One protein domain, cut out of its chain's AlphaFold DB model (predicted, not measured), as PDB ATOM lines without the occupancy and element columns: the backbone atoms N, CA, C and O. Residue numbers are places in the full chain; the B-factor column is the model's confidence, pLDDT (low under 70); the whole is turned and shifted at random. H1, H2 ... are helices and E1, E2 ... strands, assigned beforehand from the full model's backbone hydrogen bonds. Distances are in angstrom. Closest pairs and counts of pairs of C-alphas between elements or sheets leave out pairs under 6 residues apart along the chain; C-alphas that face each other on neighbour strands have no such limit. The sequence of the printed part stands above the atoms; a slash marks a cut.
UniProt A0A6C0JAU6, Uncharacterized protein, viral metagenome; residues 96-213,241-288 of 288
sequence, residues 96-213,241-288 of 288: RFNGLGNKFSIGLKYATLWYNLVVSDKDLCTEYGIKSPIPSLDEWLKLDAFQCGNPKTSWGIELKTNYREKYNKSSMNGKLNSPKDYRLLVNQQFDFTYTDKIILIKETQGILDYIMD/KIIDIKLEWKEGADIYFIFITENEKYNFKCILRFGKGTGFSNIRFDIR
ATOM      1  N   ARG A  96     117.431 153.499 109.977       69.12
ATOM      2  CA  ARG A  96     116.060 153.086 110.369       69.12
ATOM      3  C   ARG A  96     115.801 151.599 110.122       69.12
ATOM      4  O   ARG A  96     115.100 150.957 110.893       69.12
ATOM      5  N   PHE A  97     116.377 151.042 109.054       67.81
ATOM      6  CA  PHE A  97     116.261 149.619 108.730       67.81
ATOM      7  C   PHE A  97     117.512 149.105 108.025       67.81
ATOM      8  O   PHE A  97     118.066 149.722 107.116       67.81
ATOM      9  N   ASN A  98     117.952 147.923 108.436       68.75
ATOM     10  CA  ASN A  98     119.170 147.295 107.954       68.75
ATOM     11  C   ASN A  98     118.826 146.102 107.051       68.75
ATOM     12  O   ASN A  98     119.079 144.949 107.408       68.75
ATOM     13  N   GLY A  99     118.243 146.387 105.887       76.31
ATOM     14  CA  GLY A  99     117.683 145.385 104.985       76.31
ATOM     15  C   GLY A  99     118.721 144.558 104.233       76.31
ATOM     16  O   GLY A  99     119.714 145.073 103.710       76.31
ATOM     17  N   LEU A 100     118.480 143.249 104.151       81.75
ATOM     18  CA  LEU A 100     119.116 142.412 103.136       81.75
ATOM     19  C   LEU A 100     118.597 142.827 101.756       81.75
ATOM     20  O   LEU A 100     117.412 143.123 101.610       81.75
ATOM     21  N   GLY A 101     119.465 142.824 100.741       84.25
ATOM     22  CA  GLY A 101     119.072 143.243  99.392       84.25
ATOM     23  C   GLY A 101     117.939 142.395  98.802       84.25
ATOM     24  O   GLY A 101     117.114 142.923  98.074       84.25
ATOM     25  N   ASN A 102     117.831 141.117  99.182       89.06
ATOM     26  CA  ASN A 102     116.780 140.208  98.709       89.06
ATOM     27  C   ASN A 102     115.376 140.500  99.252       89.06
ATOM     28  O   ASN A 102     114.432 139.817  98.867       89.06
ATOM     29  N   LYS A 103     115.227 141.468 100.160       89.50
ATOM     30  CA  LYS A 103     113.912 141.956 100.593       89.50
ATOM     31  C   LYS A 103     113.297 142.945  99.604       89.50
ATOM     32  O   LYS A 103     112.131 143.279  99.764       89.50
ATOM     33  N   PHE A 104     114.070 143.383  98.613       93.69
ATOM     34  CA  PHE A 104     113.658 144.366  97.626       93.69
ATOM     35  C   PHE A 104     113.962 143.851  96.225       93.69
ATOM     36  O   PHE A 104     115.067 143.361  95.958       93.69
ATOM     37  N   SER A 105     113.025 144.039  95.300       96.00
ATOM     38  CA  SER A 105     113.209 143.656  93.896       96.00
ATOM     39  C   SER A 105     114.436 144.342  93.280       96.00
ATOM     40  O   SER A 105     115.174 143.739  92.500       96.00
ATOM     41  N   ILE A 106     114.737 145.572  93.717       96.06
ATOM     42  CA  ILE A 106     115.906 146.332  93.259       96.06
ATOM     43  C   ILE A 106     117.241 145.687  93.665       96.06
ATOM     44  O   ILE A 106     118.221 145.744  92.920       96.06
ATOM     45  N   GLY A 107     117.284 145.032  94.831       96.19
ATOM     46  CA  GLY A 107     118.472 144.326  95.298       96.19
ATOM     47  C   GLY A 107     118.707 143.034  94.520       96.19
ATOM     48  O   GLY A 107     119.856 142.719  94.213       96.19
ATOM     49  N   LEU A 108     117.634 142.328  94.144       96.94
ATOM     50  CA  LEU A 108     117.707 141.178  93.240       96.94
ATOM     51  C   LEU A 108     118.203 141.596  91.854       96.94
ATOM     52  O   LEU A 108     119.178 141.028  91.370       96.94
ATOM     53  N   LYS A 109     117.612 142.644  91.270       97.50
ATOM     54  CA  LYS A 109     118.040 143.206  89.981       97.50
ATOM     55  C   LYS A 109     119.536 143.534  89.970       97.50
ATOM     56  O   LYS A 109     120.251 143.135  89.054       97.50
ATOM     57  N   TYR A 110     120.026 144.200  91.015       97.12
ATOM     58  CA  TYR A 110     121.446 144.525  91.147       97.12
ATOM     59  C   TYR A 110     122.338 143.285  91.299       97.12
ATOM     60  O   TYR A 110     123.392 143.203  90.674       97.12
ATOM     61  N   ALA A 111     121.925 142.303  92.106       97.25
ATOM     62  CA  ALA A 111     122.680 141.068  92.301       97.25
ATOM     63  C   ALA A 111     122.772 140.227  91.017       97.25
ATOM     64  O   ALA A 111     123.832 139.668  90.735       97.25
ATOM     65  N   THR A 112     121.700 140.180  90.226       97.94
ATOM     66  CA  THR A 112     121.682 139.532  88.909       97.94
ATOM     67  C   THR A 112     122.588 140.258  87.920       97.94
ATOM     68  O   THR A 112     123.365 139.612  87.221       97.94
ATOM     69  N   LEU A 113     122.565 141.595  87.897       97.56
ATOM     70  CA  LEU A 113     123.471 142.369  87.047       97.56
ATOM     71  C   LEU A 113     124.942 142.143  87.436       97.56
ATOM     72  O   LEU A 113     125.784 141.927  86.571       97.56
ATOM     73  N   TRP A 114     125.240 142.112  88.739       97.19
ATOM     74  CA  TRP A 114     126.570 141.763  89.240       97.19
ATOM     75  C   TRP A 114     126.992 140.352  88.821       97.19
ATOM     76  O   TRP A 114     128.133 140.149  88.415       97.19
ATOM     77  N   TYR A 115     126.084 139.375  88.899       97.88
ATOM     78  CA  TYR A 115     126.370 138.013  88.463       97.88
ATOM     79  C   TYR A 115     126.773 137.983  86.987       97.88
ATOM     80  O   TYR A 115     127.858 137.507  86.671       97.88
ATOM     81  N   ASN A 116     125.953 138.586  86.123       97.44
ATOM     82  CA  ASN A 116     126.156 138.591  84.673       97.44
ATOM     83  C   ASN A 116     127.447 139.306  84.238       97.44
ATOM     84  O   ASN A 116     128.053 138.932  83.236       97.44
ATOM     85  N   LEU A 117     127.849 140.356  84.959       96.25
ATOM     86  CA  LEU A 117     128.993 141.193  84.579       96.25
ATOM     87  C   LEU A 117     130.302 140.818  85.273       96.25
ATOM     88  O   LEU A 117     131.364 141.193  84.788       96.25
ATOM     89  N   VAL A 118     130.240 140.151  86.429       95.38
ATOM     90  CA  VAL A 118     131.424 139.881  87.260       95.38
ATOM     91  C   VAL A 118     131.567 138.399  87.573       95.38
ATOM     92  O   VAL A 118     132.649 137.853  87.412       95.38
ATOM     93  N   VAL A 119     130.508 137.728  88.028       96.12
ATOM     94  CA  VAL A 119     130.613 136.322  88.469       96.12
ATOM     95  C   VAL A 119     130.733 135.371  87.281       96.12
ATOM     96  O   VAL A 119     131.525 134.435  87.328       96.12
ATOM     97  N   SER A 120     129.985 135.620  86.206       94.12
ATOM     98  CA  SER A 120     130.050 134.823  84.977       94.12
ATOM     99  C   SER A 120     131.208 135.199  84.050       94.12
ATOM    100  O   SER A 120     131.343 134.597  82.983       94.12
ATOM    101  N   ASP A 121     132.039 136.173  84.430       92.44
ATOM    102  CA  ASP A 121     133.220 136.559  83.664       92.44
ATOM    103  C   ASP A 121     134.331 135.507  83.823       92.44
ATOM    104  O   ASP A 121     134.912 135.327  84.896       92.44
ATOM    105  N   LYS A 122     134.631 134.792  82.734       90.75
ATOM    106  CA  LYS A 122     135.666 133.751  82.720       90.75
ATOM    107  C   LYS A 122     137.072 134.333  82.851       90.75
ATOM    108  O   LYS A 122     137.940 133.652  83.401       90.75
ATOM    109  N   ASP A 123     137.286 135.571  82.414       93.12
ATOM    110  CA  ASP A 123     138.596 136.217  82.496       93.12
ATOM    111  C   ASP A 123     138.955 136.523  83.955       93.12
ATOM    112  O   ASP A 123     140.121 136.427  84.343       93.12
ATOM    113  N   LEU A 124     137.947 136.764  84.804       92.25
ATOM    114  CA  LEU A 124     138.111 136.916  86.251       92.25
ATOM    115  C   LEU A 124     138.735 135.665  86.893       92.25
ATOM    116  O   LEU A 124     139.605 135.770  87.765       92.25
ATOM    117  N   CYS A 125     138.310 134.475  86.452       92.06
ATOM    118  CA  CYS A 125     138.863 133.210  86.932       92.06
ATOM    119  C   CYS A 125     140.342 133.081  86.570       92.06
ATOM    120  O   CYS A 125     141.137 132.652  87.405       92.06
ATOM    121  N   THR A 126     140.733 133.504  85.369       93.44
ATOM    122  CA  THR A 126     142.141 133.529  84.962       93.44
ATOM    123  C   THR A 126     142.935 134.584  85.738       93.44
ATOM    124  O   THR A 126     144.012 134.275  86.248       93.44
ATOM    125  N   GLU A 127     142.405 135.801  85.907       93.94
ATOM    126  CA  GLU A 127     143.091 136.919  86.575       93.94
ATOM    127  C   GLU A 127     143.452 136.616  88.041       93.94
ATOM    128  O   GLU A 127     144.506 137.044  88.542       93.94
ATOM    129  N   TYR A 128     142.573 135.888  88.734       94.44
ATOM    130  CA  TYR A 128     142.722 135.542  90.149       94.44
ATOM    131  C   TYR A 128     142.967 134.050  90.399       94.44
ATOM    132  O   TYR A 128     142.946 133.623  91.550       94.44
ATOM    133  N   GLY A 129     143.231 133.261  89.354       94.56
ATOM    134  CA  GLY A 129     143.590 131.844  89.469       94.56
ATOM    135  C   GLY A 129     142.527 130.979  90.154       94.56
ATOM    136  O   GLY A 129     142.879 130.112  90.950       94.56
ATOM    137  N   ILE A 130     141.245 131.237  89.884       96.38
ATOM    138  CA  ILE A 130     140.108 130.524  90.482       96.38
ATOM    139  C   ILE A 130     139.901 129.202  89.740       96.38
ATOM    140  O   ILE A 130     139.680 129.197  88.529       96.38
ATOM    141  N   LYS A 131     139.967 128.081  90.463       96.12
ATOM    142  CA  LYS A 131     139.802 126.726  89.907       96.12
ATOM    143  C   LYS A 131     138.409 126.154  90.134       96.12
ATOM    144  O   LYS A 131     137.982 125.272  89.390       96.12
ATOM    145  N   SER A 132     137.715 126.620  91.168       96.88
ATOM    146  CA  SER A 132     136.344 126.215  91.462       96.88
ATOM    147  C   SER A 132     135.404 126.585  90.309       96.88
ATOM    148  O   SER A 132     135.579 127.639  89.692       96.88
ATOM    149  N   PRO A 133     134.380 125.762  90.024       96.75
ATOM    150  CA  PRO A 133     133.405 126.075  88.988       96.75
ATOM    151  C   PRO A 133     132.614 127.335  89.350       96.75
ATOM    152  O   PRO A 133     132.255 127.529  90.511       96.75
ATOM    153  N   ILE A 134     132.316 128.166  88.349       97.50
ATOM    154  CA  ILE A 134     131.418 129.317  88.511       97.50
ATOM    155  C   ILE A 134     130.046 128.789  88.971       97.50
ATOM    156  O   ILE A 134     129.510 127.885  88.321       97.50
ATOM    157  N   PRO A 135     129.473 129.308  90.073       97.75
ATOM    158  CA  PRO A 135     128.180 128.854  90.568       97.75
ATOM    159  C   PRO A 135     127.067 129.263  89.604       97.75
ATOM    160  O   PRO A 135     127.190 130.252  88.876       97.75
ATOM    161  N   SER A 136     125.942 128.552  89.632       98.19
ATOM    162  CA  SER A 136     124.724 129.041  88.978       98.19
ATOM    163  C   SER A 136     124.246 130.359  89.608       98.19
ATOM    164  O   SER A 136     124.608 130.690  90.742       98.19
ATOM    165  N   LEU A 137     123.408 131.114  88.889       98.00
ATOM    166  CA  LEU A 137     122.810 132.344  89.419       98.00
ATOM    167  C   LEU A 137     122.066 132.071  90.737       98.00
ATOM    168  O   LEU A 137     122.260 132.795  91.710       98.00
ATOM    169  N   ASP A 138     121.273 131.001  90.799       97.69
ATOM    170  CA  ASP A 138     120.493 130.651  91.989       97.69
ATOM    171  C   ASP A 138     121.382 130.312  93.192       97.69
ATOM    172  O   ASP A 138     121.128 130.766  94.313       97.69
ATOM    173  N   GLU A 139     122.462 129.557  92.972       97.81
ATOM    174  CA  GLU A 139     123.445 129.260  94.016       97.81
ATOM    175  C   GLU A 139     124.148 130.527  94.499       97.81
ATOM    176  O   GLU A 139     124.242 130.740  95.709       97.81
ATOM    177  N   TRP A 140     124.589 131.392  93.581       97.31
ATOM    178  CA  TRP A 140     125.203 132.677  93.912       97.31
ATOM    179  C   TRP A 140     124.266 133.540  94.762       97.31
ATOM    180  O   TRP A 140     124.656 134.012  95.833       97.31
ATOM    181  N   LEU A 141     123.014 133.715  94.331       96.69
ATOM    182  CA  LEU A 141     122.028 134.523  95.049       96.69
ATOM    183  C   LEU A 141     121.780 133.985  96.465       96.69
ATOM    184  O   LEU A 141     121.736 134.759  97.427       96.69
ATOM    185  N   LYS A 142     121.658 132.660  96.602       94.75
ATOM    186  CA  LYS A 142     121.348 131.985  97.868       94.75
ATOM    187  C   LYS A 142     122.527 131.941  98.840       94.75
ATOM    188  O   LYS A 142     122.325 132.102 100.044       94.75
ATOM    189  N   LEU A 143     123.731 131.670  98.346       95.56
ATOM    190  CA  LEU A 143     124.887 131.332  99.181       95.56
ATOM    191  C   LEU A 143     125.864 132.493  99.374       95.56
ATOM    192  O   LEU A 143     126.556 132.517 100.394       95.56
ATOM    193  N   ASP A 144     125.870 133.479  98.474       95.19
ATOM    194  CA  ASP A 144     126.866 134.552  98.479       95.19
ATOM    195  C   ASP A 144     126.235 135.946  98.427       95.19
ATOM    196  O   ASP A 144     126.445 136.755  99.340       95.19
ATOM    197  N   ALA A 145     125.438 136.235  97.391       95.38
ATOM    198  CA  ALA A 145     124.979 137.584  97.071       95.38
ATOM    199  C   ALA A 145     124.296 138.247  98.266       95.38
ATOM    200  O   ALA A 145     124.635 139.373  98.606       95.38
ATOM    201  N   PHE A 146     123.413 137.536  98.969       94.31
ATOM    202  CA  PHE A 146     122.707 138.055 100.148       94.31
ATOM    203  C   PHE A 146     123.186 137.448 101.470       94.31
ATOM    204  O   PHE A 146     122.604 137.701 102.528       94.31
ATOM    205  N   GLN A 147     124.273 136.675 101.443       90.75
ATOM    206  CA  GLN A 147     124.841 136.073 102.639       90.75
ATOM    207  C   GLN A 147     125.514 137.141 103.506       90.75
ATOM    208  O   GLN A 147     126.546 137.719 103.160       90.75
ATOM    209  N   CYS A 148     124.963 137.361 104.700       87.00
ATOM    210  CA  CYS A 148     125.620 138.158 105.730       87.00
ATOM    211  C   CYS A 148     126.974 137.534 106.098       87.00
ATOM    212  O   CYS A 148     127.032 136.466 106.706       87.00
ATOM    213  N   GLY A 149     128.068 138.221 105.770       86.44
ATOM    214  CA  GLY A 149     129.419 137.773 106.103       86.44
ATOM    215  C   GLY A 149     130.202 137.343 104.871       86.44
ATOM    216  O   GLY A 149     130.260 138.096 103.906       86.44
ATOM    217  N   ASN A 150     130.877 136.199 104.952       92.12
ATOM    218  CA  ASN A 150     131.693 135.661 103.862       92.12
ATOM    219  C   ASN A 150     130.825 134.899 102.845       92.12
ATOM    220  O   ASN A 150     129.790 134.370 103.256       92.12
ATOM    221  N   PRO A 151     131.253 134.821 101.570       94.88
ATOM    222  CA  PRO A 151     130.657 133.897 100.609       94.88
ATOM    223  C   PRO A 151     130.779 132.450 101.104       94.88
ATOM    224  O   PRO A 151     131.651 132.137 101.923       94.88
ATOM    225  N   LYS A 152     129.885 131.590 100.621       96.50
ATOM    226  CA  LYS A 152     129.783 130.167 100.945       96.50
ATOM    227  C   LYS A 152     129.957 129.250  99.737       96.50
ATOM    228  O   LYS A 152     130.244 128.077  99.958       96.50
ATOM    229  N   THR A 153     129.793 129.725  98.500       97.31
ATOM    230  CA  THR A 153     130.165 128.898  97.340       97.31
ATOM    231  C   THR A 153     131.680 128.693  97.310       97.31
ATOM    232  O   THR A 153     132.440 129.573  97.725       97.31
ATOM    233  N   SER A 154     132.138 127.545  96.802       97.81
ATOM    234  CA  SER A 154     133.576 127.270  96.656       97.81
ATOM    235  C   SER A 154     134.266 128.346  95.816       97.81
ATOM    236  O   SER A 154     135.314 128.858  96.204       97.81
ATOM    237  N   TRP A 155     133.613 128.772  94.730       97.56
ATOM    238  CA  TRP A 155     134.074 129.863  93.874       97.56
ATOM    239  C   TRP A 155     134.198 131.190  94.618       97.56
ATOM    240  O   TRP A 155     135.246 131.824  94.559       97.56
ATOM    241  N   GLY A 156     133.172 131.605  95.367       96.56
ATOM    242  CA  GLY A 156     133.197 132.874  96.093       96.56
ATOM    243  C   GLY A 156     134.241 132.889  97.214       96.56
ATOM    244  O   GLY A 156     134.900 133.908  97.442       96.56
ATOM    245  N   ILE A 157     134.428 131.755  97.901       96.94
ATOM    246  CA  ILE A 157     135.481 131.575  98.911       96.94
ATOM    247  C   ILE A 157     136.868 131.706  98.270       96.94
ATOM    248  O   ILE A 157     137.712 132.441  98.795       96.94
ATOM    249  N   GLU A 158     137.095 131.033  97.143       97.31
ATOM    250  CA  GLU A 158     138.367 131.054  96.420       97.31
ATOM    251  C   GLU A 158     138.662 132.442  95.835       97.31
ATOM    252  O   GLU A 158     139.717 133.001  96.128       97.31
ATOM    253  N   LEU A 159     137.699 133.069  95.142       96.69
ATOM    254  CA  LEU A 159     137.804 134.453  94.656       96.69
ATOM    255  C   LEU A 159     138.236 135.390  95.785       96.69
ATOM    256  O   LEU A 159     139.190 136.156  95.649       96.69
ATOM    257  N   LYS A 160     137.531 135.340  96.920       95.56
ATOM    258  CA  LYS A 160     137.821 136.216  98.053       95.56
ATOM    259  C   LYS A 160     139.217 135.980  98.611       95.56
ATOM    260  O   LYS A 160     139.870 136.945  99.008       95.56
ATOM    261  N   THR A 161     139.647 134.727  98.693       96.19
ATOM    262  CA  THR A 161     140.962 134.353  99.221       96.19
ATOM    263  C   THR A 161     142.057 134.867  98.292       96.19
ATOM    264  O   THR A 161     142.837 135.728  98.701       96.19
ATOM    265  N   ASN A 162     142.012 134.475  97.020       96.69
ATOM    266  CA  ASN A 162     143.035 134.801  96.030       96.69
ATOM    267  C   ASN A 162     143.123 136.316  95.784       96.69
ATOM    268  O   ASN A 162     144.215 136.886  95.753       96.69
ATOM    269  N   TYR A 163     141.981 137.011  95.697       95.12
ATOM    270  CA  TYR A 163     141.963 138.469  95.559       95.12
ATOM    271  C   TYR A 163     142.635 139.157  96.754       95.12
ATOM    272  O   TYR A 163     143.408 140.101  96.599       95.12
ATOM    273  N   ARG A 164     142.356 138.697  97.978       93.75
ATOM    274  CA  ARG A 164     142.908 139.298  99.202       93.75
ATOM    275  C   ARG A 164     144.388 138.998  99.391       93.75
ATOM    276  O   ARG A 164     145.069 139.840  99.973       93.75
ATOM    277  N   GLU A 165     144.866 137.847  98.939       94.69
ATOM    278  CA  GLU A 165     146.294 137.524  98.905       94.69
ATOM    279  C   GLU A 165     147.029 138.434  97.921       94.69
ATOM    280  O   GLU A 165     148.012 139.071  98.295       94.69
ATOM    281  N   LYS A 166     146.478 138.601  96.714       94.06
ATOM    282  CA  LYS A 166     147.040 139.475  95.675       94.06
ATOM    283  C   LYS A 166     147.061 140.954  96.080       94.06
ATOM    284  O   LYS A 166     147.975 141.682  95.706       94.06
ATOM    285  N   TYR A 167     146.074 141.401  96.859       92.69
ATOM    286  CA  TYR A 167     145.828 142.823  97.129       92.69
ATOM    287  C   TYR A 167     145.774 143.189  98.618       92.69
ATOM    288  O   TYR A 167     144.992 144.047  99.034       92.69
ATOM    289  N   ASN A 168     146.595 142.534  99.442       89.06
ATOM    290  CA  ASN A 168     146.795 142.853 100.861       89.06
ATOM    291  C   ASN A 168     145.483 143.075 101.642       89.06
ATOM    292  O   ASN A 168     145.221 144.143 102.203       89.06
ATOM    293  N   LYS A 169     144.632 142.045 101.674       88.19
ATOM    294  CA  LYS A 169     143.378 142.017 102.449       88.19
ATOM    295  C   LYS A 169     142.340 143.076 102.030       88.19
ATOM    296  O   LYS A 169     141.428 143.356 102.820       88.19
ATOM    297  N   SER A 170     142.411 143.606 100.808       90.12
ATOM    298  CA  SER A 170     141.445 144.572 100.264       90.12
ATOM    299  C   SER A 170     140.095 143.930  99.862       90.12
ATOM    300  O   SER A 170     139.747 142.812 100.266       90.12
ATOM    301  N   SER A 171     139.250 144.693  99.170       90.94
ATOM    302  CA  SER A 171     137.970 144.268  98.577       90.94
ATOM    303  C   SER A 171     137.880 144.829  97.161       90.94
ATOM    304  O   SER A 171     138.651 145.721  96.835       90.94
ATOM    305  N   MET A 172     136.944 144.355  96.339       92.38
ATOM    306  CA  MET A 172     136.816 144.734  94.921       92.38
ATOM    307  C   MET A 172     136.161 146.116  94.740       92.38
ATOM    308  O   MET A 172     135.146 146.255  94.062       92.38
ATOM    309  N   ASN A 173     136.679 147.129  95.435       89.06
ATOM    310  CA  ASN A 173     136.067 148.450  95.567       89.06
ATOM    311  C   ASN A 173     136.923 149.594  95.012       89.06
ATOM    312  O   ASN A 173     136.544 150.747  95.206       89.06
ATOM    313  N   GLY A 174     138.074 149.301  94.397       85.56
ATOM    314  CA  GLY A 174     138.987 150.309  93.848       85.56
ATOM    315  C   GLY A 174     139.576 151.269  94.886       85.56
ATOM    316  O   GLY A 174     140.031 152.351  94.533       85.56
ATOM    317  N   LYS A 175     139.512 150.924  96.181       84.06
ATOM    318  CA  LYS A 175     140.115 151.704  97.275       84.06
ATOM    319  C   LYS A 175     141.477 151.116  97.646       84.06
ATOM    320  O   LYS A 175     142.013 150.303  96.912       84.06
ATOM    321  N   LEU A 176     142.038 151.517  98.790       77.69
ATOM    322  CA  LEU A 176     143.353 151.101  99.299       77.69
ATOM    323  C   LEU A 176     143.758 149.665  98.887       77.69
ATOM    324  O   LEU A 176     143.157 148.688  99.341       77.69
ATOM    325  N   ASN A 177     144.800 149.569  98.056       82.62
ATOM    326  CA  ASN A 177     145.395 148.338  97.516       82.62
ATOM    327  C   ASN A 177     144.524 147.527  96.533       82.62
ATOM    328  O   ASN A 177     144.950 146.462  96.110       82.62
ATOM    329  N   SER A 178     143.338 148.003  96.151       85.69
ATOM    330  CA  SER A 178     142.451 147.409  95.143       85.69
ATOM    331  C   SER A 178     142.569 148.193  93.828       85.69
ATOM    332  O   SER A 178     142.184 149.360  93.788       85.69
ATOM    333  N   PRO A 179     143.088 147.592  92.744       86.62
ATOM    334  CA  PRO A 179     143.377 148.325  91.507       86.62
ATOM    335  C   PRO A 179     142.138 148.633  90.655       86.62
ATOM    336  O   PRO A 179     142.225 149.431  89.729       86.62
ATOM    337  N   LYS A 180     140.997 147.990  90.929       87.75
ATOM    338  CA  LYS A 180     139.778 148.089  90.117       87.75
ATOM    339  C   LYS A 180     138.543 148.141  91.006       87.75
ATOM    340  O   LYS A 180     138.380 147.305  91.900       87.75
ATOM    341  N   ASP A 181     137.660 149.101  90.739       90.94
ATOM    342  CA  ASP A 181     136.332 149.149  91.347       90.94
ATOM    343  C   ASP A 181     135.321 148.416  90.469       90.94
ATOM    344  O   ASP A 181     134.832 148.942  89.472       90.94
ATOM    345  N   TYR A 182     134.973 147.194  90.857       92.00
ATOM    346  CA  TYR A 182     134.017 146.388  90.100       92.00
ATOM    347  C   TYR A 182     132.585 146.931  90.183       92.00
ATOM    348  O   TYR A 182     131.756 146.609  89.335       92.00
ATOM    349  N   ARG A 183     132.295 147.818  91.145       91.44
ATOM    350  CA  ARG A 183     131.011 148.531  91.193       91.44
ATOM    351  C   ARG A 183     130.852 149.486  90.024       91.44
ATOM    352  O   ARG A 183     129.729 149.692  89.599       91.44
ATOM    353  N   LEU A 184     131.940 150.052  89.498       90.81
ATOM    354  CA  LEU A 184     131.867 150.990  88.380       90.81
ATOM    355  C   LEU A 184     131.194 150.346  87.164       90.81
ATOM    356  O   LEU A 184     130.222 150.887  86.644       90.81
ATOM    357  N   LEU A 185     131.658 149.148  86.799       90.50
ATOM    358  CA  LEU A 185     131.124 148.354  85.693       90.50
ATOM    359  C   LEU A 185     129.624 148.075  85.852       90.50
ATOM    360  O   LEU A 185     128.861 148.204  84.897       90.50
ATOM    361  N   VAL A 186     129.210 147.685  87.058       93.69
ATOM    362  CA  VAL A 186     127.821 147.304  87.344       93.69
ATOM    363  C   VAL A 186     126.920 148.533  87.437       93.69
ATOM    364  O   VAL A 186     125.849 148.553  86.840       93.69
ATOM    365  N   ASN A 187     127.354 149.580  88.136       93.50
ATOM    366  CA  ASN A 187     126.554 150.781  88.366       93.50
ATOM    367  C   ASN A 187     126.321 151.577  87.077       93.50
ATOM    368  O   ASN A 187     125.248 152.145  86.918       93.50
ATOM    369  N   GLN A 188     127.280 151.589  86.143       92.31
ATOM    370  CA  GLN A 188     127.106 152.225  84.830       92.31
ATOM    371  C   GLN A 188     126.026 151.553  83.973       92.31
ATOM    372  O   GLN A 188     125.415 152.210  83.137       92.31
ATOM    373  N   GLN A 189     125.786 150.258  84.181       93.94
ATOM    374  CA  GLN A 189     124.764 149.487  83.467       93.94
ATOM    375  C   GLN A 189     123.468 149.343  84.273       93.94
ATOM    376  O   GLN A 189     122.514 148.707  83.824       93.94
ATOM    377  N   PHE A 190     123.430 149.898  85.483       94.75
ATOM    378  CA  PHE A 190     122.277 149.794  86.351       94.75
ATOM    379  C   PHE A 190     121.207 150.804  85.937       94.75
ATOM    380  O   PHE A 190     121.279 151.986  86.267       94.75
ATOM    381  N   ASP A 191     120.195 150.314  85.232       93.81
ATOM    382  CA  ASP A 191     119.041 151.114  84.835       93.81
ATOM    383  C   ASP A 191     117.937 151.075  85.904       93.81
ATOM    384  O   ASP A 191     117.552 149.998  86.367       93.81
ATOM    385  N   PHE A 192     117.404 152.238  86.286       95.31
ATOM    386  CA  PHE A 192     116.299 152.371  87.238       95.31
ATOM    387  C   PHE A 192     115.056 152.891  86.518       95.31
ATOM    388  O   PHE A 192     114.875 154.092  86.318       95.31
ATOM    389  N   THR A 193     114.192 151.958  86.127       96.12
ATOM    390  CA  THR A 193     113.018 152.242  85.302       96.12
ATOM    391  C   THR A 193     111.861 152.812  86.120       96.12
ATOM    392  O   THR A 193     111.815 152.730  87.350       96.12
ATOM    393  N   TYR A 194     110.850 153.341  85.428       96.19
ATOM    394  CA  TYR A 194     109.598 153.759  86.063       96.19
ATOM    395  C   TYR A 194     108.887 152.601  86.789       96.19
ATOM    396  O   TYR A 194     108.372 152.782  87.893       96.19
ATOM    397  N   THR A 195     108.915 151.396  86.217       97.12
ATOM    398  CA  THR A 195     108.357 150.192  86.849       97.12
ATOM    399  C   THR A 195     109.108 149.836  88.130       97.12
ATOM    400  O   THR A 195     108.473 149.581  89.154       97.12
ATOM    401  N   ASP A 196     110.447 149.887  88.109       97.25
ATOM    402  CA  ASP A 196     111.264 149.662  89.309       97.25
ATOM    403  C   ASP A 196     110.911 150.665  90.408       97.25
ATOM    404  O   ASP A 196     110.787 150.289  91.571       97.25
ATOM    405  N   LYS A 197     110.707 151.937  90.040       97.50
ATOM    406  CA  LYS A 197     110.306 152.989  90.976       97.50
ATOM    407  C   LYS A 197     108.981 152.661  91.660       97.50
ATOM    408  O   LYS A 197     108.923 152.711  92.885       97.50
ATOM    409  N   ILE A 198     107.940 152.298  90.908       97.44
ATOM    410  CA  ILE A 198     106.625 151.960  91.483       97.44
ATOM    411  C   ILE A 198     106.740 150.787  92.463       97.44
ATOM    412  O   ILE A 198     106.212 150.853  93.576       97.44
ATOM    413  N   ILE A 199     107.437 149.720  92.061       97.62
ATOM    414  CA  ILE A 199     107.614 148.525  92.895       97.62
ATOM    415  C   ILE A 199     108.382 148.884  94.168       97.62
ATOM    416  O   ILE A 199     107.931 148.562  95.266       97.62
ATOM    417  N   LEU A 200     109.494 149.607  94.033       96.75
ATOM    418  CA  LEU A 200     110.348 149.971  95.157       96.75
ATOM    419  C   LEU A 200     109.645 150.910  96.149       96.75
ATOM    420  O   LEU A 200     109.833 150.752  97.356       96.75
ATOM    421  N   ILE A 201     108.809 151.845  95.675       97.00
ATOM    422  CA  ILE A 201     107.947 152.663  96.546       97.00
ATOM    423  C   ILE A 201     107.035 151.753  97.369       97.00
ATOM    424  O   ILE A 201     107.002 151.878  98.590       97.00
ATOM    425  N   LYS A 202     106.341 150.805  96.728       97.06
ATOM    426  CA  LYS A 202     105.402 149.903  97.407       97.06
ATOM    427  C   LYS A 202     106.094 149.003  98.438       97.06
ATOM    428  O   LYS A 202     105.614 148.894  99.564       97.06
ATOM    429  N   GLU A 203     107.209 148.376  98.067       95.50
ATOM    430  CA  GLU A 203     108.004 147.519  98.962       95.50
ATOM    431  C   GLU A 203     108.519 148.306 100.173       95.50
ATOM    432  O   GLU A 203     108.384 147.867 101.316       95.50
ATOM    433  N   THR A 204     109.076 149.495  99.927       93.62
ATOM    434  CA  THR A 204     109.643 150.335 100.989       93.62
ATOM    435  C   THR A 204     108.559 150.904 101.896       93.62
ATOM    436  O   THR A 204     108.749 150.900 103.110       93.62
ATOM    437  N   GLN A 205     107.419 151.337 101.342       94.75
ATOM    438  CA  GLN A 205     106.279 151.821 102.123       94.75
ATOM    439  C   GLN A 205     105.778 150.731 103.071       94.75
ATOM    440  O   GLN A 205     105.663 150.987 104.260       94.75
ATOM    441  N   GLY A 206     105.578 149.499 102.585       93.38
ATOM    442  CA  GLY A 206     105.097 148.402 103.430       93.38
ATOM    443  C   GLY A 206     106.043 148.066 104.590       93.38
ATOM    444  O   GLY A 206     105.592 147.830 105.708       93.38
ATOM    445  N   ILE A 207     107.359 148.091 104.350       89.50
ATOM    446  CA  ILE A 207     108.362 147.885 105.408       89.50
ATOM    447  C   ILE A 207     108.361 149.051 106.401       89.50
ATOM    448  O   ILE A 207     108.435 148.824 107.607       89.50
ATOM    449  N   LEU A 208     108.291 150.290 105.911       88.38
ATOM    450  CA  LEU A 208     108.278 151.470 106.768       88.38
ATOM    451  C   LEU A 208     107.014 151.511 107.631       88.38
ATOM    452  O   LEU A 208     107.128 151.725 108.832       88.38
ATOM    453  N   ASP A 209     105.848 151.235 107.048       91.75
ATOM    454  CA  ASP A 209     104.567 151.172 107.754       91.75
ATOM    455  C   ASP A 209     104.627 150.149 108.883       91.75
ATOM    456  O   ASP A 209     104.331 150.489 110.023       91.75
ATOM    457  N   TYR A 210     105.107 148.938 108.590       89.25
ATOM    458  CA  TYR A 210     105.287 147.889 109.590       89.25
ATOM    459  C   TYR A 210     106.198 148.341 110.743       89.25
ATOM    460  O   TYR A 210     105.803 148.301 111.903       89.25
ATOM    461  N   ILE A 211     107.397 148.848 110.430       86.25
ATOM    462  CA  ILE A 211     108.377 149.279 111.440       86.25
ATOM    463  C   ILE A 211     107.853 150.448 112.282       86.25
ATOM    464  O   ILE A 211     108.140 150.523 113.478       86.25
ATOM    465  N   MET A 212     107.169 151.409 111.664       87.94
ATOM    466  CA  MET A 212     106.675 152.607 112.344       87.94
ATOM    467  C   MET A 212     105.431 152.305 113.186       87.94
ATOM    468  O   MET A 212     105.279 152.894 114.253       87.94
ATOM    469  N   ASP A 213     104.569 151.387 112.742       91.25
ATOM    470  CA  ASP A 213     103.340 151.037 113.457       91.25
ATOM    471  C   ASP A 213     103.607 150.275 114.760       91.25
ATOM    472  O   ASP A 213     102.897 150.481 115.746       91.25
ATOM    473  N   LYS A 241     104.038 159.109 103.826       95.69
ATOM    474  CA  LYS A 241     103.730 158.585 102.495       95.69
ATOM    475  C   LYS A 241     104.848 158.920 101.513       95.69
ATOM    476  O   LYS A 241     105.154 160.092 101.291       95.69
ATOM    477  N   ILE A 242     105.424 157.897 100.892       97.06
ATOM    478  CA  ILE A 242     106.409 158.024  99.818       97.06
ATOM    479  C   ILE A 242     105.681 158.403  98.523       97.06
ATOM    480  O   ILE A 242     104.719 157.748  98.123       97.06
ATOM    481  N   ILE A 243     106.160 159.453  97.858       97.38
ATOM    482  CA  ILE A 243     105.573 159.974  96.616       97.38
ATOM    483  C   ILE A 243     106.509 159.846  95.414       97.38
ATOM    484  O   ILE A 243     106.031 159.747  94.287       97.38
ATOM    485  N   ASP A 244     107.826 159.827  95.630       97.56
ATOM    486  CA  ASP A 244     108.803 159.698  94.549       97.56
ATOM    487  C   ASP A 244     110.149 159.153  95.056       97.56
ATOM    488  O   ASP A 244     110.427 159.123  96.257       97.56
ATOM    489  N   ILE A 245     110.997 158.721  94.122       97.25
ATOM    490  CA  ILE A 245     112.374 158.300  94.373       97.25
ATOM    491  C   ILE A 245     113.293 158.958  93.345       97.25
ATOM    492  O   ILE A 245     113.096 158.808  92.134       97.25
ATOM    493  N   LYS A 246     114.346 159.620  93.830       95.31
ATOM    494  CA  LYS A 246     115.466 160.097  93.010       95.31
ATOM    495  C   LYS A 246     116.667 159.175  93.177       95.31
ATOM    496  O   LYS A 246     117.051 158.845  94.295       95.31
ATOM    497  N   LEU A 247     117.254 158.761  92.062       93.81
ATOM    498  CA  LEU A 247     118.489 157.986  92.058       93.81
ATOM    499  C   LEU A 247     119.682 158.944  92.106       93.81
ATOM    500  O   LEU A 247     119.752 159.884  91.319       93.81
ATOM    501  N   GLU A 248     120.633 158.680  92.992       91.31
ATOM    502  CA  GLU A 248     121.897 159.403  93.061       91.31
ATOM    503  C   GLU A 248     123.061 158.416  93.128       91.31
ATOM    504  O   GLU A 248     123.104 157.516  93.965       91.31
ATOM    505  N   TRP A 249     124.051 158.596  92.264       87.69
ATOM    506  CA  TRP A 249     125.292 157.836  92.314       87.69
ATOM    507  C   TRP A 249     126.441 158.669  91.740       87.69
ATOM    508  O   TRP A 249     126.236 159.546  90.904       87.69
ATOM    509  N   LYS A 250     127.657 158.402  92.220       84.25
ATOM    510  CA  LYS A 250     128.906 158.969  91.706       84.25
ATOM    511  C   LYS A 250     129.905 157.842  91.507       84.25
ATOM    512  O   LYS A 250     129.902 156.888  92.284       84.25
ATOM    513  N   GLU A 251     130.791 157.983  90.531       79.75
ATOM    514  CA  GLU A 251     131.880 157.033  90.304       79.75
ATOM    515  C   GLU A 251     132.623 156.691  91.609       79.75
ATOM    516  O   GLU A 251     132.914 157.556  92.437       79.75
ATOM    517  N   GLY A 252     132.847 155.396  91.844       75.69
ATOM    518  CA  GLY A 252     133.461 154.900  93.079       75.69
ATOM    519  C   GLY A 252     132.537 154.812  94.308       75.69
ATOM    520  O   GLY A 252     132.979 154.386  95.388       75.69
ATOM    521  N   ALA A 253     131.260 155.197  94.193       83.44
ATOM    522  CA  ALA A 253     130.291 155.188  95.292       83.44
ATOM    523  C   ALA A 253     129.268 154.039  95.204       83.44
ATOM    524  O   ALA A 253     129.186 153.314  94.214       83.44
ATOM    525  N   ASP A 254     128.505 153.863  96.280       91.25
ATOM    526  CA  ASP A 254     127.324 152.995  96.313       91.25
ATOM    527  C   ASP A 254     126.123 153.713  95.672       91.25
ATOM    528  O   ASP A 254     126.131 154.942  95.589       91.25
ATOM    529  N   ILE A 255     125.093 152.982  95.240       93.94
ATOM    530  CA  ILE A 255     123.895 153.588  94.640       93.94
ATOM    531  C   ILE A 255     122.971 154.086  95.755       93.94
ATOM    532  O   ILE A 255     122.601 153.331  96.661       93.94
ATOM    533  N   TYR A 256     122.585 155.356  95.685       94.94
ATOM    534  CA  TYR A 256     121.683 155.994  96.632       94.94
ATOM    535  C   TYR A 256     120.303 156.192  96.013       94.94
ATOM    536  O   TYR A 256     120.165 156.601  94.864       94.94
ATOM    537  N   PHE A 257     119.276 155.941  96.815       95.69
ATOM    538  CA  PHE A 257     117.888 156.221  96.478       95.69
ATOM    539  C   PHE A 257     117.375 157.241  97.487       95.69
ATOM    540  O   PHE A 257     117.281 156.947  98.679       95.69
ATOM    541  N   ILE A 258     117.091 158.452  97.025       95.69
ATOM    542  CA  ILE A 258     116.509 159.521  97.828       95.69
ATOM    543  C   ILE A 258     114.995 159.378  97.743       95.69
ATOM    544  O   ILE A 258     114.397 159.646  96.701       95.69
ATOM    545  N   PHE A 259     114.388 158.923  98.832       95.31
ATOM    546  CA  PHE A 259     112.945 158.783  98.949       95.31
ATOM    547  C   PHE A 259     112.343 160.126  99.332       95.31
ATOM    548  O   PHE A 259     112.705 160.724 100.350       95.31
ATOM    549  N   ILE A 260     111.427 160.586  98.490       96.12
ATOM    550  CA  ILE A 260     110.679 161.818  98.673       96.12
ATOM    551  C   ILE A 260     109.326 161.434  99.241       96.12
ATOM    552  O   ILE A 260     108.621 160.584  98.692       96.12
ATOM    553  N   THR A 261     108.979 162.065 100.348       94.50
ATOM    554  CA  THR A 261     107.709 161.872 101.036       94.50
ATOM    555  C   THR A 261     106.827 163.104 100.879       94.50
ATOM    556  O   THR A 261     107.301 164.160 100.466       94.50
ATOM    557  N   GLU A 262     105.543 162.986 101.207       94.62
ATOM    558  CA  GLU A 262     104.591 164.108 101.163       94.62
ATOM    559  C   GLU A 262     105.004 165.311 102.032       94.62
ATOM    560  O   GLU A 262     104.580 166.435 101.780       94.62
ATOM    561  N   ASN A 263     105.852 165.084 103.039       90.19
ATOM    562  CA  ASN A 263     106.437 166.124 103.869       90.19
ATOM    563  C   ASN A 263     107.961 165.994 103.852       90.19
ATOM    564  O   ASN A 263     108.525 165.074 104.437       90.19
ATOM    565  N   GLU A 264     108.629 166.962 103.223       87.44
ATOM    566  CA  GLU A 264     110.068 166.934 102.941       87.44
ATOM    567  C   GLU A 264     110.954 166.680 104.167       87.44
ATOM    568  O   GLU A 264     112.024 166.083 104.046       87.44
ATOM    569  N   LYS A 265     110.494 167.063 105.363       85.00
ATOM    570  CA  LYS A 265     111.187 166.809 106.633       85.00
ATOM    571  C   LYS A 265     111.412 165.316 106.905       85.00
ATOM    572  O   LYS A 265     112.314 164.949 107.657       85.00
ATOM    573  N   TYR A 266     110.587 164.455 106.318       87.56
ATOM    574  CA  TYR A 266     110.659 163.009 106.476       87.56
ATOM    575  C   TYR A 266     111.372 162.298 105.333       87.56
ATOM    576  O   TYR A 266     111.534 161.076 105.421       87.56
ATOM    577  N   ASN A 267     111.848 163.038 104.323       91.06
ATOM    578  CA  ASN A 267     112.678 162.490 103.258       91.06
ATOM    579  C   ASN A 267     113.849 161.708 103.853       91.06
ATOM    580  O   ASN A 267     114.407 162.050 104.901       91.06
ATOM    581  N   PHE A 268     114.200 160.618 103.190       89.88
ATOM    582  CA  PHE A 268     115.180 159.681 103.713       89.88
ATOM    583  C   PHE A 268     115.963 159.038 102.581       89.88
ATOM    584  O   PHE A 268     115.599 159.134 101.406       89.88
ATOM    585  N   LYS A 269     117.086 158.412 102.929       91.25
ATOM    586  CA  LYS A 269     118.006 157.870 101.934       91.25
ATOM    587  C   LYS A 269     118.170 156.381 102.126       91.25
ATOM    588  O   LYS A 269     118.629 155.930 103.170       91.25
ATOM    589  N   CYS A 270     117.931 155.624 101.071       92.31
ATOM    590  CA  CYS A 270     118.318 154.226 101.019       92.31
ATOM    591  C   CYS A 270     119.636 154.055 100.270       92.31
ATOM    592  O   CYS A 270     119.994 154.860  99.406       92.31
ATOM    593  N   ILE A 271     120.378 153.007 100.616       93.25
ATOM    594  CA  ILE A 271     121.653 152.682  99.976       93.25
ATOM    595  C   ILE A 271     121.642 151.234  99.516       93.25
ATOM    596  O   ILE A 271     121.555 150.323 100.342       93.25
ATOM    597  N   LEU A 272     121.820 151.044  98.213       94.44
ATOM    598  CA  LEU A 272     122.104 149.764  97.591       94.44
ATOM    599  C   LEU A 272     123.618 149.588  97.492       94.44
ATOM    600  O   LEU A 272     124.312 150.333  96.798       94.44
ATOM    601  N   ARG A 273     124.143 148.622  98.242       92.31
ATOM    602  CA  ARG A 273     125.590 148.457  98.412       92.31
ATOM    603  C   ARG A 273     125.976 147.048  98.794       92.31
ATOM    604  O   ARG A 273     125.158 146.269  99.271       92.31
ATOM    605  N   PHE A 274     127.271 146.777  98.749       91.94
ATOM    606  CA  PHE A 274     127.837 145.676  99.516       91.94
ATOM    607  C   PHE A 274     128.030 146.083 100.985       91.94
ATOM    608  O   PHE A 274     128.468 147.189 101.308       91.94
ATOM    609  N   GLY A 275     127.712 145.170 101.897       85.44
ATOM    610  CA  GLY A 275     127.907 145.308 103.332       85.44
ATOM    611  C   GLY A 275     129.380 145.196 103.720       85.44
ATOM    612  O   GLY A 275     130.127 146.170 103.675       85.44
ATOM    613  N   LYS A 276     129.798 144.008 104.174       78.88
ATOM    614  CA  LYS A 276     131.201 143.705 104.509       78.88
ATOM    615  C   LYS A 276     131.799 142.802 103.433       78.88
ATOM    616  O   LYS A 276     131.390 141.653 103.340       78.88
ATOM    617  N   GLY A 277     132.825 143.290 102.733       74.00
ATOM    618  CA  GLY A 277     133.515 142.546 101.674       74.00
ATOM    619  C   GLY A 277     132.935 142.838 100.295       74.00
ATOM    620  O   GLY A 277     132.370 141.948  99.667       74.00
ATOM    621  N   THR A 278     133.069 144.090  99.848       86.81
ATOM    622  CA  THR A 278     132.609 144.532  98.527       86.81
ATOM    623  C   THR A 278     133.095 143.606  97.420       86.81
ATOM    624  O   THR A 278     134.290 143.322  97.336       86.81
ATOM    625  N   GLY A 279     132.142 143.161  96.605       89.31
ATOM    626  CA  GLY A 279     132.333 142.288  95.454       89.31
ATOM    627  C   GLY A 279     132.377 140.790  95.734       89.31
ATOM    628  O   GLY A 279     132.402 140.023  94.783       89.31
ATOM    629  N   PHE A 280     132.320 140.363  97.001       92.88
ATOM    630  CA  PHE A 280     132.339 138.933  97.343       92.88
ATOM    631  C   PHE A 280     130.988 138.393  97.817       92.88
ATOM    632  O   PHE A 280     130.657 137.252  97.535       92.88
ATOM    633  N   SER A 281     130.241 139.171  98.602       92.88
ATOM    634  CA  SER A 281     128.991 138.734  99.244       92.88
ATOM    635  C   SER A 281     128.293 139.909  99.932       92.88
ATOM    636  O   SER A 281     128.896 140.970 100.112       92.88
ATOM    637  N   ASN A 282     127.070 139.701 100.433       92.88
ATOM    638  CA  ASN A 282     126.368 140.637 101.327       92.88
ATOM    639  C   ASN A 282     125.920 141.941 100.645       92.88
ATOM    640  O   ASN A 282     126.204 143.027 101.143       92.88
ATOM    641  N   ILE A 283     125.228 141.852  99.515       94.81
ATOM    642  CA  ILE A 283     124.451 142.935  98.907       94.81
ATOM    643  C   ILE A 283     123.287 143.292  99.840       94.81
ATOM    644  O   ILE A 283     122.575 142.434 100.373       94.81
ATOM    645  N   ARG A 284     123.113 144.589 100.069       93.00
ATOM    646  CA  ARG A 284     122.193 145.169 101.046       93.00
ATOM    647  C   ARG A 284     121.404 146.307 100.430       93.00
ATOM    648  O   ARG A 284     121.910 146.997  99.547       93.00
ATOM    649  N   PHE A 285     120.227 146.532 100.997       92.81
ATOM    650  CA  PHE A 285     119.442 147.735 100.792       92.81
ATOM    651  C   PHE A 285     119.104 148.311 102.170       92.81
ATOM    652  O   PHE A 285     118.226 147.817 102.876       92.81
ATOM    653  N   ASP A 286     119.894 149.293 102.598       88.31
ATOM    654  CA  ASP A 286     119.790 149.872 103.940       88.31
ATOM    655  C   ASP A 286     118.955 151.161 103.888       88.31
ATOM    656  O   ASP A 286     119.294 152.047 103.108       88.31
ATOM    657  N   ILE A 287     117.942 151.303 104.750       86.06
ATOM    658  CA  ILE A 287     117.138 152.528 104.912       86.06
ATOM    659  C   ILE A 287     117.785 153.394 106.001       86.06
ATOM    660  O   ILE A 287     117.944 152.944 107.144       86.06
ATOM    661  N   ARG A 288     118.175 154.623 105.656       79.81
ATOM    662  CA  ARG A 288     118.774 155.606 106.569       79.81
ATOM    663  C   ARG A 288     117.855 156.790 106.805       79.81
ATOM    664  O   ARG A 288     117.413 157.389 105.803       79.81
TER     665      ARG A 288
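Overview. This is residues 96 to 213 and 241 to 288 of the 288 residues of an uncharacterized protein of viral metagenome (UniProt A0A6C0JAU6). A strongly twisted five-stranded sheet has helices H1 and H6 over one of its faces, while H2, H3 and H4 extend the body past one end of the sheet, away from H6. H5 packs on H1, and the long link of residues 167 to 181 loops out between H4 and H5. The printed part has 166 residues, in the order E1 H1 H2 H3 H4 H5 H6 E2 E3 E4 E5; the antiparallel sheet runs E1 E5 E4 E3 E2, and the class is mixed, helices and strands. It is compact, with a radius of gyration of the C-alphas of 16.6 A, yet elongated in outline, spanning 52 by 28 by 25 A.

Arrangement. E1, residues 97 to 100, is an edge strand, antiparallel to E5, residues 283 to 287; N 287 and O 97 are 2.8 A apart. H1, residues 105 to 119, is the hub. It lies over E5 and E4, residues 268 to 274, at a height over the sheet of 10.2 A. H2, residues 122 to 127, is not on the sheet. H3, residues 137 to 145, only grazes the sheet and touches residues 111 to 115 of H1, about perpendicular at 80 degrees; the closest C-alphas, of Ala 111 and Ala 145, are 6.3 A apart. H4, residues 154 to 166, is near H2. H5, residues 182 to 188, touches H1 at a steep tilt of 56 degrees, the closest C-alphas, of Trp 114 and Val 186, being 6.0 A apart. H6, residues 194 to 213, lies on the same face as H1, over E3, residues 255 to 261, and E2, residues 242 to 248, at a height over the sheet of 6.0 A. E2, E3, E4 and E5 form a meander, each strand the antiparallel neighbour of the one before, with N 248 and O 256 at 2.8 A, N 270 and O 257 at 2.8 A, and N 284 and O 273 at 2.8 A. Every O i to N i+4 pair is within hydrogen-bond range in H1, H2, H4 and H6; in H3 it is 4 of 5 and in H5 2 of 3.

Along the chain. E1 begins at C-alpha 97, (116.261, 149.619, 108.730). H1 measures 19.7 A, H4 18.2 A and H6 28.2 A, ending at C-alpha 213, (103.340, 151.037, 113.457). E2 measures 17.0 A, E3 and E4 19.3 A each. E5 ends at C-alpha 287, (117.138, 152.528, 104.912).

Size, cuts and confidence. The C-alphas farthest apart, of Lys 131 and Asn 263, are 53.5 A apart. Residues 214 to 240 are not printed; C-alphas 213 and 241 are 13.3 A apart across the cut. The link from H4 to H5 is long. Residues 96 to 98 have pLDDT under 70.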